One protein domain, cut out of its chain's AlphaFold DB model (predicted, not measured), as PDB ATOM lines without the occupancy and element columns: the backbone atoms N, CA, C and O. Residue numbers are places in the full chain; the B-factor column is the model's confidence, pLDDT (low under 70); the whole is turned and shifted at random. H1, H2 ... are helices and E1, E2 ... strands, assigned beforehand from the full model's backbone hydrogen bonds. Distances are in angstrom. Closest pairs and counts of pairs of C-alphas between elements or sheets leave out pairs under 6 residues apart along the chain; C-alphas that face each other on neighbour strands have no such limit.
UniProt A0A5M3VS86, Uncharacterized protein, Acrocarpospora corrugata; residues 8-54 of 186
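This is residues 8 to 54 of the 186 residues of an uncharacterized protein of Acrocarpospora corrugata (UniProt A0A5M3VS86). What shape is this? It has little regular structure: a small hairpin of strands E1 and E2 towards one end, helix H1 towards the other, and a tail, residues 52 to 53, folded back to pair with E1. What makes it up? The printed part has 47 residues, 18 in named elements, in the order H1, E1, E2; the class is mixed and the sheet antiparallel. It is compact, with a radius of gyration of the C-alphas of 10.7 A, and elongated, spanning 32 by 18 by 14 A.

Where are the strands? E1 is residues 32 to 34; E2 is residues 40 to 42, ending at C-alpha 42 (-2.525, -50.333, -18.683). Where is the helix? H1, residues 8 to 19, is 16.1 A long from C-alpha 8 (8.212, -49.683, -21.794).

How do E1 and E2 pair? This hairpin is antiparallel at 154 degrees, with N 33 and O 41 2.9 A apart. Where is H1? Its closest C-alpha pair with E2 is Leu 10 and Thr 42, 7.2 A; its O i to N i+4 pairs are within hydrogen-bond range.

Which link is long? H1 to E1, 12 residues. Any cut or low confidence? The printed part has no cut, and no printed residue is under 70 in pLDDT.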
ATOM      1  N   ASN A   8       8.012 -49.562 -20.353       86.44
ATOM      2  CA  ASN A   8       8.212 -49.683 -21.794       86.44
ATOM      3  C   ASN A   8       6.875 -49.771 -22.526       86.44
ATOM      4  O   ASN A   8       6.720 -49.144 -23.574       86.44
ATOM      5  N   GLU A   9       5.902 -50.484 -21.957       84.56
ATOM      6  CA  GLU A   9       4.541 -50.520 -22.485       84.56
ATOM      7  C   GLU A   9       3.880 -49.141 -22.403       84.56
ATOM      8  O   GLU A   9       3.363 -48.651 -23.408       84.56
ATOM      9  N   LEU A  10       3.973 -48.471 -21.250       85.25
ATOM     10  CA  LEU A  10       3.440 -47.120 -21.063       85.25
ATOM     11  C   LEU A  10       4.068 -46.124 -22.047       85.25
ATOM     12  O   LEU A  10       3.360 -45.345 -22.686       85.25
ATOM     13  N   ARG A  11       5.395 -46.191 -22.226       86.62
ATOM     14  CA  ARG A  11       6.111 -45.391 -23.226       86.62
ATOM     15  C   ARG A  11       5.579 -45.681 -24.626       86.62
ATOM     16  O   ARG A  11       5.249 -44.744 -25.340       86.62
ATOM     17  N   ARG A  12       5.459 -46.951 -25.015       87.88
ATOM     18  CA  ARG A  12       4.952 -47.329 -26.339       87.88
ATOM     19  C   ARG A  12       3.554 -46.756 -26.587       87.88
ATOM     20  O   ARG A  12       3.359 -46.097 -27.599       87.88
ATOM     21  N   ILE A  13       2.621 -46.936 -25.649       85.12
ATOM     22  CA  ILE A  13       1.241 -46.436 -25.770       85.12
ATOM     23  C   ILE A  13       1.219 -44.911 -25.954       85.12
ATOM     24  O   ILE A  13       0.557 -44.412 -26.863       85.12
ATOM     25  N   ILE A  14       1.965 -44.171 -25.127       85.75
ATOM     26  CA  ILE A  14       2.022 -42.704 -25.200       85.75
ATOM     27  C   ILE A  14       2.677 -42.231 -26.503       85.75
ATOM     28  O   ILE A  14       2.147 -41.343 -27.165       85.75
ATOM     29  N   HIS A  15       3.802 -42.825 -26.909       86.19
ATOM     30  CA  HIS A  15       4.485 -42.433 -28.142       86.19
ATOM     31  C   HIS A  15       3.644 -42.742 -29.390       86.19
ATOM     32  O   HIS A  15       3.539 -41.879 -30.262       86.19
ATOM     33  N   ASP A  16       3.002 -43.912 -29.457       84.94
ATOM     34  CA  ASP A  16       2.104 -44.281 -30.559       84.94
ATOM     35  C   ASP A  16       0.922 -43.294 -30.651       84.94
ATOM     36  O   ASP A  16       0.551 -42.820 -31.731       84.94
ATOM     37  N   ALA A  17       0.341 -42.922 -29.506       82.69
ATOM     38  CA  ALA A  17      -0.747 -41.952 -29.442       82.69
ATOM     39  C   ALA A  17      -0.305 -40.549 -29.896       82.69
ATOM     40  O   ALA A  17      -0.993 -39.920 -30.704       82.69
ATOM     41  N   GLN A  18       0.868 -40.085 -29.457       82.44
ATOM     42  CA  GLN A  18       1.433 -38.788 -29.841       82.44
ATOM     43  C   GLN A  18       1.792 -38.721 -31.331       82.44
ATOM     44  O   GLN A  18       1.467 -37.735 -31.991       82.44
ATOM     45  N   GLN A  19       2.396 -39.774 -31.891       81.44
ATOM     46  CA  GLN A  19       2.725 -39.848 -33.321       81.44
ATOM     47  C   GLN A  19       1.480 -39.838 -34.213       81.44
ATOM     48  O   GLN A  19       1.516 -39.329 -35.331       81.44
ATOM     49  N   THR A  20       0.370 -40.390 -33.721       78.31
ATOM     50  CA  THR A  20      -0.896 -40.466 -34.463       78.31
ATOM     51  C   THR A  20      -1.858 -39.315 -34.162       78.31
ATOM     52  O   THR A  20      -2.958 -39.295 -34.718       78.31
ATOM     53  N   GLY A  21      -1.487 -38.378 -33.282       71.69
ATOM     54  CA  GLY A  21      -2.344 -37.268 -32.850       71.69
ATOM     55  C   GLY A  21      -3.590 -37.705 -32.067       71.69
ATOM     56  O   GLY A  21      -4.586 -36.986 -32.041       71.69
ATOM     57  N   SER A  22      -3.575 -38.890 -31.453       75.69
ATOM     58  CA  SER A  22      -4.718 -39.430 -30.711       75.69
ATOM     59  C   SER A  22      -4.655 -39.019 -29.244       75.69
ATOM     60  O   SER A  22      -3.912 -39.603 -28.466       75.69
ATOM     61  N   ALA A  23      -5.481 -38.057 -28.831       74.94
ATOM     62  CA  ALA A  23      -5.547 -37.634 -27.429       74.94
ATOM     63  C   ALA A  23      -6.140 -38.700 -26.480       74.94
ATOM     64  O   ALA A  23      -5.982 -38.595 -25.267       74.94
ATOM     65  N   HIS A  24      -6.811 -39.727 -27.010       80.00
ATOM     66  CA  HIS A  24      -7.459 -40.781 -26.228       80.00
ATOM     67  C   HIS A  24      -7.217 -42.166 -26.832       80.00
ATOM     68  O   HIS A  24      -7.011 -42.303 -28.042       80.00
ATOM     69  N   ALA A  25      -7.276 -43.188 -25.977       77.62
ATOM     70  CA  ALA A  25      -7.122 -44.586 -26.356       77.62
ATOM     71  C   ALA A  25      -8.211 -45.019 -27.348       77.62
ATOM     72  O   ALA A  25      -9.412 -44.882 -27.089       77.62
ATOM     73  N   ARG A  26      -7.807 -45.596 -28.482       75.44
ATOM     74  CA  ARG A  26      -8.756 -46.113 -29.480       75.44
ATOM     75  C   ARG A  26      -9.244 -47.499 -29.066       75.44
ATOM     76  O   ARG A  26     -10.405 -47.853 -29.284       75.44
ATOM     77  N   ARG A  27      -8.380 -48.276 -28.410       79.88
ATOM     78  CA  ARG A  27      -8.670 -49.632 -27.927       79.88
ATOM     79  C   ARG A  27      -8.594 -49.700 -26.400       79.88
ATOM     80  O   ARG A  27      -7.768 -49.003 -25.824       79.88
ATOM     81  N   PRO A  28      -9.382 -50.573 -25.743       78.81
ATOM     82  CA  PRO A  28      -9.265 -50.788 -24.298       78.81
ATOM     83  C   PRO A  28      -7.839 -51.149 -23.855       78.81
ATOM     84  O   PRO A  28      -7.368 -50.663 -22.843       78.81
ATOM     85  N   SER A  29      -7.100 -51.917 -24.663       79.56
ATOM     86  CA  SER A  29      -5.697 -52.282 -24.396       79.56
ATOM     87  C   SER A  29      -4.711 -51.105 -24.423       79.56
ATOM     88  O   SER A  29      -3.567 -51.261 -24.021       79.56
ATOM     89  N   GLU A  30      -5.115 -49.955 -24.962       79.75
ATOM     90  CA  GLU A  30      -4.315 -48.722 -25.009       79.75
ATOM     91  C   GLU A  30      -4.725 -47.753 -23.890       79.75
ATOM     92  O   GLU A  30      -4.187 -46.654 -23.787       79.75
ATOM     93  N   GLU A  31      -5.716 -48.121 -23.076       86.06
ATOM     94  CA  GLU A  31      -6.233 -47.268 -22.023       86.06
ATOM     95  C   GLU A  31      -5.269 -47.250 -20.840       86.06
ATOM     96  O   GLU A  31      -4.916 -48.289 -20.278       86.06
ATOM     97  N   ILE A  32      -4.842 -46.044 -20.473       87.69
ATOM     98  CA  ILE A  32      -4.070 -45.795 -19.264       87.69
ATOM     99  C   ILE A  32      -5.031 -45.201 -18.241       87.69
ATOM    100  O   ILE A  32      -5.686 -44.187 -18.503       87.69
ATOM    101  N   THR A  33      -5.118 -45.832 -17.076       89.19
ATOM    102  CA  THR A  33      -5.942 -45.355 -15.965       89.19
ATOM    103  C   THR A  33      -5.113 -45.161 -14.707       89.19
ATOM    104  O   THR A  33      -4.059 -45.772 -14.549       89.19
ATOM    105  N   VAL A  34      -5.586 -44.283 -13.829       88.50
ATOM    106  CA  VAL A  34      -4.928 -43.895 -12.583       88.50
ATOM    107  C   VAL A  34      -5.880 -44.165 -11.418       88.50
ATOM    108  O   VAL A  34      -7.023 -43.696 -11.426       88.50
ATOM    109  N   GLY A  35      -5.409 -44.948 -10.448       86.94
ATOM    110  CA  GLY A  35      -6.071 -45.224  -9.176       86.94
ATOM    111  C   GLY A  35      -6.043 -44.025  -8.230       86.94
ATOM    112  O   GLY A  35      -5.410 -43.003  -8.500       86.94
ATOM    113  N   ARG A  36      -6.763 -44.129  -7.109       84.81
ATOM    114  CA  ARG A  36      -6.927 -43.012  -6.159       84.81
ATOM    115  C   ARG A  36      -5.612 -42.564  -5.521       84.81
ATOM    116  O   ARG A  36      -5.501 -41.388  -5.194       84.81
ATOM    117  N   GLU A  37      -4.641 -43.466  -5.389       87.12
ATOM    118  CA  GLU A  37      -3.341 -43.188  -4.770       87.12
ATOM    119  C   GLU A  37      -2.229 -43.004  -5.821       87.12
ATOM    120  O   GLU A  37      -1.045 -42.947  -5.489       87.12
ATOM    121  N   GLY A  38      -2.595 -42.874  -7.103       81.56
ATOM    122  CA  GLY A  38      -1.653 -42.640  -8.199       81.56
ATOM    123  C   GLY A  38      -1.111 -43.909  -8.862       81.56
ATOM    124  O   GLY A  38      -0.154 -43.831  -9.634       81.56
ATOM    125  N   GLU A  39      -1.701 -45.076  -8.601       88.31
ATOM    126  CA  GLU A  39      -1.352 -46.320  -9.284       88.31
ATOM    127  C   GLU A  39      -1.739 -46.244 -10.757       88.31
ATOM    128  O   GLU A  39      -2.871 -45.901 -11.082       88.31
ATOM    129  N   ILE A  40      -0.824 -46.585 -11.658       87.44
ATOM    130  CA  ILE A  40      -1.095 -46.547 -13.096       87.44
ATOM    131  C   ILE A  40      -1.369 -47.964 -13.597       87.44
ATOM    132  O   ILE A  40      -0.566 -48.869 -13.366       87.44
ATOM    133  N   TYR A  41      -2.468 -48.138 -14.327       86.31
ATOM    134  CA  TYR A  41      -2.857 -49.395 -14.964       86.31
ATOM    135  C   TYR A  41      -2.921 -49.230 -16.485       86.31
ATOM    136  O   TYR A  41      -3.475 -48.243 -16.977       86.31
ATOM    137  N   THR A  42      -2.403 -50.212 -17.222       84.69
ATOM    138  CA  THR A  42      -2.525 -50.333 -18.683       84.69
ATOM    139  C   THR A  42      -3.501 -51.458 -19.026       84.69
ATOM    140  O   THR A  42      -3.315 -52.599 -18.604       84.69
ATOM    141  N   GLY A  43      -4.564 -51.149 -19.774       74.25
ATOM    142  CA  GLY A  43      -5.538 -52.114 -20.301       74.25
ATOM    143  C   GLY A  43      -6.447 -52.796 -19.267       74.25
ATOM    144  O   GLY A  43      -7.664 -52.662 -19.332       74.25
ATOM    145  N   ASN A  44      -5.869 -53.530 -18.314       74.50
ATOM    146  CA  ASN A  44      -6.575 -54.309 -17.296       74.50
ATOM    147  C   ASN A  44      -6.508 -53.605 -15.940       74.50
ATOM    148  O   ASN A  44      -5.695 -53.943 -15.080       74.50
ATOM    149  N   ALA A  45      -7.365 -52.607 -15.759       77.62
ATOM    150  CA  ALA A  45      -7.498 -51.921 -14.485       77.62
ATOM    151  C   ALA A  45      -8.513 -52.633 -13.564       77.62
ATOM    152  O   ALA A  45      -9.419 -53.308 -14.066       77.62
ATOM    153  N   PRO A  46      -8.391 -52.511 -12.229       79.69
ATOM    154  CA  PRO A  46      -9.327 -53.138 -11.300       79.69
ATOM    155  C   PRO A  46     -10.742 -52.580 -11.493       79.69
ATOM    156  O   PRO A  46     -10.937 -51.367 -11.541       79.69
ATOM    157  N   ALA A  47     -11.728 -53.468 -11.624       76.56
ATOM    158  CA  ALA A  47     -13.116 -53.089 -11.902       76.56
ATOM    159  C   ALA A  47     -13.862 -52.545 -10.667       76.56
ATOM    160  O   ALA A  47     -14.949 -51.989 -10.796       76.56
ATOM    161  N   ASP A  48     -13.300 -52.736  -9.476       83.12
ATOM    162  CA  ASP A  48     -13.913 -52.472  -8.174       83.12
ATOM    163  C   ASP A  48     -13.543 -51.108  -7.573       83.12
ATOM    164  O   ASP A  48     -13.998 -50.773  -6.479       83.12
ATOM    165  N   GLN A  49     -12.769 -50.289  -8.289       77.56
ATOM    166  CA  GLN A  49     -12.355 -48.972  -7.816       77.56
ATOM    167  C   GLN A  49     -12.620 -47.862  -8.843       77.56
ATOM    168  O   GLN A  49     -12.581 -48.104 -10.051       77.56
ATOM    169  N   PRO A  50     -12.883 -46.622  -8.390       78.56
ATOM    170  CA  PRO A  50     -12.982 -45.484  -9.289       78.56
ATOM    171  C   PRO A  50     -11.605 -45.175  -9.888       78.56
ATOM    172  O   PRO A  50     -10.616 -45.041  -9.166       78.56
ATOM    173  N   LEU A  51     -11.565 -45.039 -11.209       86.00
ATOM    174  CA  LEU A  51     -10.349 -44.826 -11.988       86.00
ATOM    175  C   LEU A  51     -10.442 -43.535 -12.801       86.00
ATOM    176  O   LEU A  51     -11.483 -43.232 -13.385       86.00
ATOM    177  N   SER A  52      -9.331 -42.805 -12.885       84.75
ATOM    178  CA  SER A  52      -9.186 -41.640 -13.766       84.75
ATOM    179  C   SER A  52      -8.522 -42.051 -15.076       84.75
ATOM    180  O   SER A  52      -7.475 -42.688 -15.054       84.75
ATOM    181  N   LYS A  53      -9.093 -41.689 -16.227       86.94
ATOM    182  CA  LYS A  53      -8.488 -41.973 -17.540       86.94
ATOM    183  C   LYS A  53      -7.427 -40.931 -17.882       86.94
ATOM    184  O   LYS A  53      -7.669 -39.736 -17.725       86.94
ATOM    185  N   VAL A  54      -6.284 -41.373 -18.395       83.81
ATOM    186  CA  VAL A  54      -5.199 -40.487 -18.832       83.81
ATOM    187  C   VAL A  54      -5.406 -40.092 -20.294       83.81
ATOM    188  O   VAL A  54      -5.625 -40.942 -21.158       83.81
TER     189      VAL A  54